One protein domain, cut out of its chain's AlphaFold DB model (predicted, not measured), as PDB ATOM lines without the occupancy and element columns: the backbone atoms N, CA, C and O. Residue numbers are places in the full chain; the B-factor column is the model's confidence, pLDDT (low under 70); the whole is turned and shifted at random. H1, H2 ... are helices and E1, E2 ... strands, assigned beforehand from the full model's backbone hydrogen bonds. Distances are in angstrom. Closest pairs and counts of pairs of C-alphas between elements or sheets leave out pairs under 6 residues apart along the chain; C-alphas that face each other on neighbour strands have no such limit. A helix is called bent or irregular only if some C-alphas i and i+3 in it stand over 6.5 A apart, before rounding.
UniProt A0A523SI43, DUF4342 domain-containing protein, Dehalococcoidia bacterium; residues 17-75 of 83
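What this domain is: This is residues 17 to 75 of the 83 residues of the protein "DUF4342 domain-containing protein" of Dehalococcoidia bacterium (UniProt A0A523SI43). A small body, made of the two-stranded hairpin E1 and E2 with helix H1 loosely beside it, sends out one long helical arm. The arm is the bent helix H3; residues 52 to 75, of which 54 to 73 belong to H3, stick out free of the body, and the short helix H2 leads from the hairpin to the arm. The printed part has 59 residues with three named helices and two named strands, in the order H1, E1, E2, H2, H3; the sheet, E1 - E2, is antiparallel, and the class is mixed, helices and strands. The whole is extended, with a radius of gyration of the C-alphas of 18.2 A, and only just elongated, spanning 52 by 26 by 18 A.

Where its parts are: H1 holds residues 17 to 28, beginning at C-alpha 17 at (50.688, -15.843, 11.639), and is 18.2 A long from first to last C-alpha. It is irregular, but only just: C-alphas 17 and 20 are 6.7 A apart. E1, residues 34 to 39, measures 16.6 A, and E2, residues 42 to 48, measures 17.4 A, ending at C-alpha 48 at (32.016, -21.692, 3.677). H2, residues 49 to 52, measures 6.5 A and is also only just irregular, with C-alphas 49 and 52 at 6.52 A. H3, residues 54 to 73, was assigned as one helix by its hydrogen bonds but is bent: C-alphas 61 and 64 are 7.1 A apart. Its arms are H3a, residues 54 to 61, 10.2 A long, and H3b, residues 64 to 73, 14.0 A long, ending at C-alpha 73 at (11.077, -12.336, 30.745).

How they stand to each other: E1 and E2 form a hairpin, antiparallel at 164 degrees between their directions. N 35 and O 47, at 2.8 A, and N 44 and O 37, at 2.9 A, are within hydrogen-bond range. The closest C-alphas of H1 and E1 are those of Ile 23 and Val 35, 7.7 A apart. H1 and H2 are close but not clearly touching, their closest C-alphas being those of Ile 27 and Leu 49, 7.9 A apart. The closest C-alphas of E1 and H2 are those of Lys 34 and Leu 49, at 5.3 A. H2 and H3a meet only through their link. H3a and H3b stand at a steep tilt of 67 degrees, only just short of about perpendicular. H3a and H3b are apart from H1, E1 and E2. In H3a and H3b every O i to N i+4 pair is within hydrogen-bond range, in H1 7 of 8 are, and H2 is too short for such a pair.

The domain as a whole: The C-alphas farthest apart are those of Gly 41 and Gln 75, at 53.7 A. Without the free stretch the body has 35 residues and spans 28 by 22 by 12 A. The printed part has no cut, and its four links are tight. The mean pLDDT of the printed part is 73.0; residues 50 to 64, 66, 68 and 70 to 75 of the model are under 70.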
ATOM      1  N   SER A  17      50.752 -17.303  11.499       80.88
ATOM      2  CA  SER A  17      50.688 -15.843  11.639       80.88
ATOM      3  C   SER A  17      50.226 -15.133  10.361       80.88
ATOM      4  O   SER A  17      49.485 -14.161  10.446       80.88
ATOM      5  N   GLN A  18      50.595 -15.638   9.180       83.38
ATOM      6  CA  GLN A  18      50.213 -15.048   7.888       83.38
ATOM      7  C   GLN A  18      48.911 -15.623   7.312       83.38
ATOM      8  O   GLN A  18      48.332 -15.058   6.383       83.38
ATOM      9  N   LEU A  19      48.415 -16.734   7.864       84.88
ATOM     10  CA  LEU A  19      47.177 -17.385   7.435       84.88
ATOM     11  C   LEU A  19      45.967 -16.450   7.527       84.88
ATOM     12  O   LEU A  19      45.177 -16.367   6.590       84.88
ATOM     13  N   VAL A  20      45.851 -15.710   8.630       83.19
ATOM     14  CA  VAL A  20      44.734 -14.783   8.855       83.19
ATOM     15  C   VAL A  20      44.755 -13.637   7.845       83.19
ATOM     16  O   VAL A  20      43.714 -13.294   7.287       83.19
ATOM     17  N   GLU A  21      45.929 -13.067   7.572       87.75
ATOM     18  CA  GLU A  21      46.088 -11.982   6.599       87.75
ATOM     19  C   GLU A  21      45.729 -12.435   5.184       87.75
ATOM     20  O   GLU A  21      44.967 -11.760   4.492       87.75
ATOM     21  N   LYS A  22      46.207 -13.614   4.767       84.38
ATOM     22  CA  LYS A  22      45.889 -14.162   3.443       84.38
ATOM     23  C   LYS A  22      44.414 -14.497   3.290       84.38
ATOM     24  O   LYS A  22      43.839 -14.166   2.259       84.38
ATOM     25  N   ILE A  23      43.779 -15.083   4.306       83.69
ATOM     26  CA  ILE A  23      42.333 -15.336   4.276       83.69
ATOM     27  C   ILE A  23      41.571 -14.018   4.122       83.69
ATOM     28  O   ILE A  23      40.710 -13.926   3.253       83.69
ATOM     29  N   LYS A  24      41.909 -12.987   4.907       82.94
ATOM     30  CA  LYS A  24      41.273 -11.665   4.801       82.94
ATOM     31  C   LYS A  24      41.418 -11.074   3.403       82.94
ATOM     32  O   LYS A  24      40.423 -10.616   2.856       82.94
ATOM     33  N   GLN A  25      42.618 -11.120   2.827       84.94
ATOM     34  CA  GLN A  25      42.876 -10.607   1.483       84.94
ATOM     35  C   GLN A  25      42.043 -11.348   0.427       84.94
ATOM     36  O   GLN A  25      41.389 -10.709  -0.389       84.94
ATOM     37  N   LEU A  26      42.001 -12.683   0.486       83.62
ATOM     38  CA  LEU A  26      41.221 -13.496  -0.452       83.62
ATOM     39  C   LEU A  26      39.707 -13.255  -0.309       83.62
ATOM     40  O   LEU A  26      38.998 -13.216  -1.312       83.62
ATOM     41  N   ILE A  27      39.206 -13.073   0.921       80.88
ATOM     42  CA  ILE A  27      37.805 -12.691   1.165       80.88
ATOM     43  C   ILE A  27      37.523 -11.317   0.550       80.88
ATOM     44  O   ILE A  27      36.492 -11.146  -0.093       80.88
ATOM     45  N   HIS A  28      38.438 -10.358   0.724       82.19
ATOM     46  CA  HIS A  28      38.308  -8.999   0.186       82.19
ATOM     47  C   HIS A  28      38.286  -8.971  -1.344       82.19
ATOM     48  O   HIS A  28      37.544  -8.200  -1.939       82.19
ATOM     49  N   GLU A  29      39.074  -9.840  -1.977       82.06
ATOM     50  CA  GLU A  29      39.094 -10.020  -3.430       82.06
ATOM     51  C   GLU A  29      37.802 -10.681  -3.953       82.06
ATOM     52  O   GLU A  29      37.526 -10.659  -5.148       82.06
ATOM     53  N   GLY A  30      36.991 -11.279  -3.069       74.62
ATOM     54  CA  GLY A  30      35.687 -11.863  -3.400       74.62
ATOM     55  C   GLY A  30      35.753 -13.164  -4.207       74.62
ATOM     56  O   GLY A  30      34.719 -13.735  -4.554       74.62
ATOM     57  N   ASN A  31      36.955 -13.671  -4.490       72.94
ATOM     58  CA  ASN A  31      37.159 -14.814  -5.379       72.94
ATOM     59  C   ASN A  31      37.081 -16.185  -4.670       72.94
ATOM     60  O   ASN A  31      37.172 -17.230  -5.313       72.94
ATOM     61  N   ILE A  32      36.898 -16.221  -3.346       76.81
ATOM     62  CA  ILE A  32      36.779 -17.472  -2.583       76.81
ATOM     63  C   ILE A  32      35.372 -17.674  -2.020       76.81
ATOM     64  O   ILE A  32      34.766 -16.785  -1.436       76.81
ATOM     65  N   ARG A  33      34.857 -18.900  -2.170       78.56
ATOM     66  CA  ARG A  33      33.544 -19.327  -1.644       78.56
ATOM     67  C   ARG A  33      33.660 -20.204  -0.393       78.56
ATOM     68  O   ARG A  33      32.696 -20.369   0.350       78.56
ATOM     69  N   LYS A  34      34.834 -20.793  -0.156       80.50
ATOM     70  CA  LYS A  34      35.083 -21.763   0.914       80.50
ATOM     71  C   LYS A  34      36.543 -21.707   1.354       80.50
ATOM     72  O   LYS A  34      37.434 -21.709   0.510       80.50
ATOM     73  N   VAL A  35      36.773 -21.703   2.663       83.25
ATOM     74  CA  VAL A  35      38.098 -21.736   3.290       83.25
ATOM     75  C   VAL A  35      38.275 -23.073   4.004       83.25
ATOM     76  O   VAL A  35      37.407 -23.489   4.770       83.25
ATOM     77  N   ARG A  36      39.405 -23.746   3.769       84.69
ATOM     78  CA  ARG A  36      39.767 -24.997   4.444       84.69
ATOM     79  C   ARG A  36      41.157 -24.866   5.052       84.69
ATOM     80  O   ARG A  36      42.126 -24.643   4.333       84.69
ATOM     81  N   VAL A  37      41.255 -25.040   6.363       85.00
ATOM     82  CA  VAL A  37      42.522 -25.053   7.094       85.00
ATOM     83  C   VAL A  37      42.952 -26.502   7.285       85.00
ATOM     84  O   VAL A  37      42.234 -27.307   7.882       85.00
ATOM     85  N   ILE A  38      44.129 -26.839   6.762       84.56
ATOM     86  CA  ILE A  38      44.714 -28.177   6.848       84.56
ATOM     87  C   ILE A  38      45.963 -28.093   7.721       84.56
ATOM     88  O   ILE A  38      46.882 -27.335   7.424       84.56
ATOM     89  N   HIS A  39      46.015 -28.901   8.776       81.19
ATOM     90  CA  HIS A  39      47.179 -29.039   9.642       81.19
ATOM     91  C   HIS A  39      47.637 -30.498   9.645       81.19
ATOM     92  O   HIS A  39      46.847 -31.397   9.926       81.19
ATOM     93  N   LYS A  40      48.912 -30.748   9.312       84.25
ATOM     94  CA  LYS A  40      49.502 -32.104   9.256       84.25
ATOM     95  C   LYS A  40      48.651 -33.112   8.458       84.25
ATOM     96  O   LYS A  40      48.439 -34.241   8.886       84.25
ATOM     97  N   GLY A  41      48.102 -32.680   7.321       82.75
ATOM     98  CA  GLY A  41      47.269 -33.520   6.450       82.75
ATOM     99  C   GLY A  41      45.823 -33.728   6.920       82.75
ATOM    100  O   GLY A  41      45.041 -34.336   6.195       82.75
ATOM    101  N   LYS A  42      45.429 -33.191   8.082       83.50
ATOM    102  CA  LYS A  42      44.053 -33.244   8.589       83.50
ATOM    103  C   LYS A  42      43.374 -31.891   8.412       83.50
ATOM    104  O   LYS A  42      43.962 -30.852   8.699       83.50
ATOM    105  N   THR A  43      42.132 -31.900   7.933       86.25
ATOM    106  CA  THR A  43      41.317 -30.679   7.898       86.25
ATOM    107  C   THR A  43      40.898 -30.362   9.325       86.25
ATOM    108  O   THR A  43      40.172 -31.143   9.930       86.25
ATOM    109  N   VAL A  44      41.399 -29.257   9.871       84.44
ATOM    110  CA  VAL A  44      41.081 -28.824  11.239       84.44
ATOM    111  C   VAL A  44      39.893 -27.872  11.273       84.44
ATOM    112  O   VAL A  44      39.214 -27.786  12.288       84.44
ATOM    113  N   LEU A  45      39.629 -27.170  10.167       82.12
ATOM    114  CA  LEU A  45      38.547 -26.198  10.067       82.12
ATOM    115  C   LEU A  45      38.116 -26.040   8.605       82.12
ATOM    116  O   LEU A  45      38.958 -25.858   7.725       82.12
ATOM    117  N   GLU A  46      36.813 -26.091   8.338       82.44
ATOM    118  CA  GLU A  46      36.221 -25.746   7.042       82.44
ATOM    119  C   GLU A  46      35.107 -24.722   7.262       82.44
ATOM    120  O   GLU A  46      34.178 -24.968   8.023       82.44
ATOM    121  N   ILE A  47      35.213 -23.571   6.595       81.62
ATOM    122  CA  ILE A  47      34.253 -22.470   6.697       81.62
ATOM    123  C   ILE A  47      33.843 -22.051   5.278       81.62
ATOM    124  O   ILE A  47      34.656 -21.492   4.534       81.62
ATOM    125  N   PRO A  48      32.594 -22.308   4.865       76.00
ATOM    126  CA  PRO A  48      32.016 -21.692   3.677       76.00
ATOM    127  C   PRO A  48      31.811 -20.190   3.916       76.00
ATOM    128  O   PRO A  48      31.191 -19.789   4.898       76.00
ATOM    129  N   LEU A  49      32.296 -19.345   3.008       71.75
ATOM    130  CA  LEU A  49      32.160 -17.885   3.123       71.75
ATOM    131  C   LEU A  49      30.728 -17.400   2.859       71.75
ATOM    132  O   LEU A  49      30.369 -16.277   3.195       71.75
ATOM    133  N   THR A  50      29.877 -18.275   2.329       67.88
ATOM    134  CA  THR A  50      28.450 -18.030   2.091       67.88
ATOM    135  C   THR A  50      27.617 -17.934   3.386       67.88
ATOM    136  O   THR A  50      26.484 -17.469   3.346       67.88
ATOM    137  N   ILE A  51      28.153 -18.316   4.557       59.91
ATOM    138  CA  ILE A  51      27.409 -18.361   5.840       59.91
ATOM    139  C   ILE A  51      27.426 -17.004   6.587       59.91
ATOM    140  O   ILE A  51      27.047 -16.917   7.749       59.91
ATOM    141  N   GLY A  52      27.807 -15.899   5.940       55.78
ATOM    142  CA  GLY A  52      27.713 -14.557   6.544       55.78
ATOM    143  C   GLY A  52      26.279 -14.019   6.716       55.78
ATOM    144  O   GLY A  52      26.078 -13.063   7.455       55.78
ATOM    145  N   ALA A  53      25.282 -14.623   6.056       56.38
ATOM    146  CA  ALA A  53      23.898 -14.129   6.003       56.38
ATOM    147  C   ALA A  53      22.831 -14.897   6.830       56.38
ATOM    148  O   ALA A  53      21.908 -14.249   7.332       56.38
ATOM    149  N   PRO A  54      22.878 -16.236   7.013       58.94
ATOM    150  CA  PRO A  54      21.739 -16.962   7.578       58.94
ATOM    151  C   PRO A  54      21.558 -16.768   9.087       58.94
ATOM    152  O   PRO A  54      20.460 -17.005   9.577       58.94
ATOM    153  N   VAL A  55      22.573 -16.306   9.829       58.78
ATOM    154  CA  VAL A  55      22.410 -16.016  11.268       58.78
ATOM    155  C   VAL A  55      21.492 -14.811  11.465       58.78
ATOM    156  O   VAL A  55      20.558 -14.879  12.256       58.78
ATOM    157  N   THR A  56      21.676 -13.744  10.686       57.97
ATOM    158  CA  THR A  56      20.798 -12.567  10.735       57.97
ATOM    159  C   THR A  56      19.379 -12.920  10.289       57.97
ATOM    160  O   THR A  56      18.421 -12.532  10.948       57.97
ATOM    161  N   ALA A  57      19.226 -13.722   9.228       59.47
ATOM    162  CA  ALA A  57      17.908 -14.172   8.776       59.47
ATOM    163  C   ALA A  57      17.205 -15.065   9.815       59.47
ATOM    164  O   ALA A  57      16.026 -14.869  10.085       59.47
ATOM    165  N   ALA A  58      17.921 -15.999  10.448       61.69
ATOM    166  CA  ALA A  58      17.365 -16.848  11.499       61.69
ATOM    167  C   ALA A  58      16.958 -16.041  12.740       61.69
ATOM    168  O   ALA A  58      15.903 -16.298  13.308       61.69
ATOM    169  N   VAL A  59      17.743 -15.029  13.126       62.34
ATOM    170  CA  VAL A  59      17.399 -14.115  14.226       62.34
ATOM    171  C   VAL A  59      16.167 -13.277  13.886       62.34
ATOM    172  O   VAL A  59      15.299 -13.132  14.737       62.34
ATOM    173  N   ILE A  60      16.035 -12.780  12.652       62.28
ATOM    174  CA  ILE A  60      14.848 -12.026  12.210       62.28
ATOM    175  C   ILE A  60      13.600 -12.923  12.182       62.28
ATOM    176  O   ILE A  60      12.531 -12.498  12.610       62.28
ATOM    177  N   LEU A  61      13.725 -14.174  11.729       66.69
ATOM    178  CA  LEU A  61      12.617 -15.136  11.700       66.69
ATOM    179  C   LEU A  61      12.230 -15.633  13.100       66.69
ATOM    180  O   LEU A  61      11.057 -15.882  13.360       66.69
ATOM    181  N   ALA A  62      13.199 -15.751  14.009       60.25
ATOM    182  CA  ALA A  62      12.961 -16.085  15.409       60.25
ATOM    183  C   ALA A  62      12.542 -14.866  16.251       60.25
ATOM    184  O   ALA A  62      12.040 -15.048  17.360       60.25
ATOM    185  N   ALA A  63      12.707 -13.637  15.744       63.22
ATOM    186  CA  ALA A  63      12.421 -12.405  16.475       63.22
ATOM    187  C   ALA A  63      10.998 -12.342  17.057       63.22
ATOM    188  O   ALA A  63      10.887 -11.933  18.206       63.22
ATOM    189  N   PRO A  64       9.916 -12.777  16.380       61.81
ATOM    190  CA  PRO A  64       8.571 -12.734  16.964       61.81
ATOM    191  C   PRO A  64       8.413 -13.663  18.175       61.81
ATOM    192  O   PRO A  64       7.805 -13.289  19.176       61.81
ATOM    193  N   VAL A  65       9.000 -14.864  18.116       73.62
ATOM    194  CA  VAL A  65       8.966 -15.841  19.218       73.62
ATOM    195  C   VAL A  65       9.854 -15.372  20.372       73.62
ATOM    196  O   VAL A  65       9.453 -15.433  21.531       73.62
ATOM    197  N   LEU A  66      11.034 -14.831  20.060       65.25
ATOM    198  CA  LEU A  66      11.943 -14.248  21.047       65.25
ATOM    199  C   LEU A  66      11.376 -12.970  21.682       65.25
ATOM    200  O   LEU A  66      11.594 -12.752  22.867       65.25
ATOM    201  N   ALA A  67      10.622 -12.154  20.942       70.00
ATOM    202  CA  ALA A  67       9.924 -10.978  21.460       70.00
ATOM    203  C   ALA A  67       8.783 -11.372  22.402       70.00
ATOM    204  O   ALA A  67       8.625 -10.741  23.442       70.00
ATOM    205  N   ALA A  68       8.042 -12.441  22.095       68.88
ATOM    206  CA  ALA A  68       7.043 -12.987  23.010       68.88
ATOM    207  C   ALA A  68       7.699 -13.478  24.310       68.88
ATOM    208  O   ALA A  68       7.279 -13.085  25.390       68.88
ATOM    209  N   ILE A  69       8.788 -14.249  24.223       70.94
ATOM    210  CA  ILE A  69       9.539 -14.712  25.404       70.94
ATOM    211  C   ILE A  69      10.152 -13.529  26.169       70.94
ATOM    212  O   ILE A  69      10.092 -13.501  27.393       70.94
ATOM    213  N   GLY A  70      10.681 -12.519  25.475       61.38
ATOM    214  CA  GLY A  70      11.190 -11.282  26.069       61.38
ATOM    215  C   GLY A  70      10.099 -10.479  26.780       61.38
ATOM    216  O   GLY A  70      10.335  -9.962  27.867       61.38
ATOM    217  N   ALA A  71       8.885 -10.453  26.228       58.06
ATOM    218  CA  ALA A  71       7.718  -9.834  26.840       58.06
ATOM    219  C   ALA A  71       7.203 -10.587  28.070       58.06
ATOM    220  O   ALA A  71       6.456  -9.980  28.819       58.06
ATOM    221  N   PHE A  72       7.612 -11.841  28.308       56.31
ATOM    222  CA  PHE A  72       7.392 -12.568  29.567       56.31
ATOM    223  C   PHE A  72       8.617 -12.509  30.499       56.31
ATOM    224  O   PHE A  72       8.465 -12.447  31.711       56.31
ATOM    225  N   ALA A  73       9.840 -12.461  29.965       53.53
ATOM    226  CA  ALA A  73      11.077 -12.336  30.745       53.53
ATOM    227  C   ALA A  73      11.306 -10.913  31.295       53.53
ATOM    228  O   ALA A  73      12.076 -10.720  32.234       53.53
ATOM    229  N   ALA A  74      10.634  -9.904  30.730       53.38
ATOM    230  CA  ALA A  74      10.727  -8.512  31.163       53.38
ATOM    231  C   ALA A  74      10.010  -8.214  32.492       53.38
ATOM    232  O   ALA A  74      10.222  -7.144  33.057       53.38
ATOM    233  N   GLN A  75       9.206  -9.137  33.033       57.38
ATOM    234  CA  GLN A  75       8.577  -8.965  34.351       57.38
ATOM    235  C   GLN A  75       9.393  -9.650  35.453       57.38
ATOM    236  O   GLN A  75       8.860 -10.400  36.251       57.38
TER     237      GLN A  75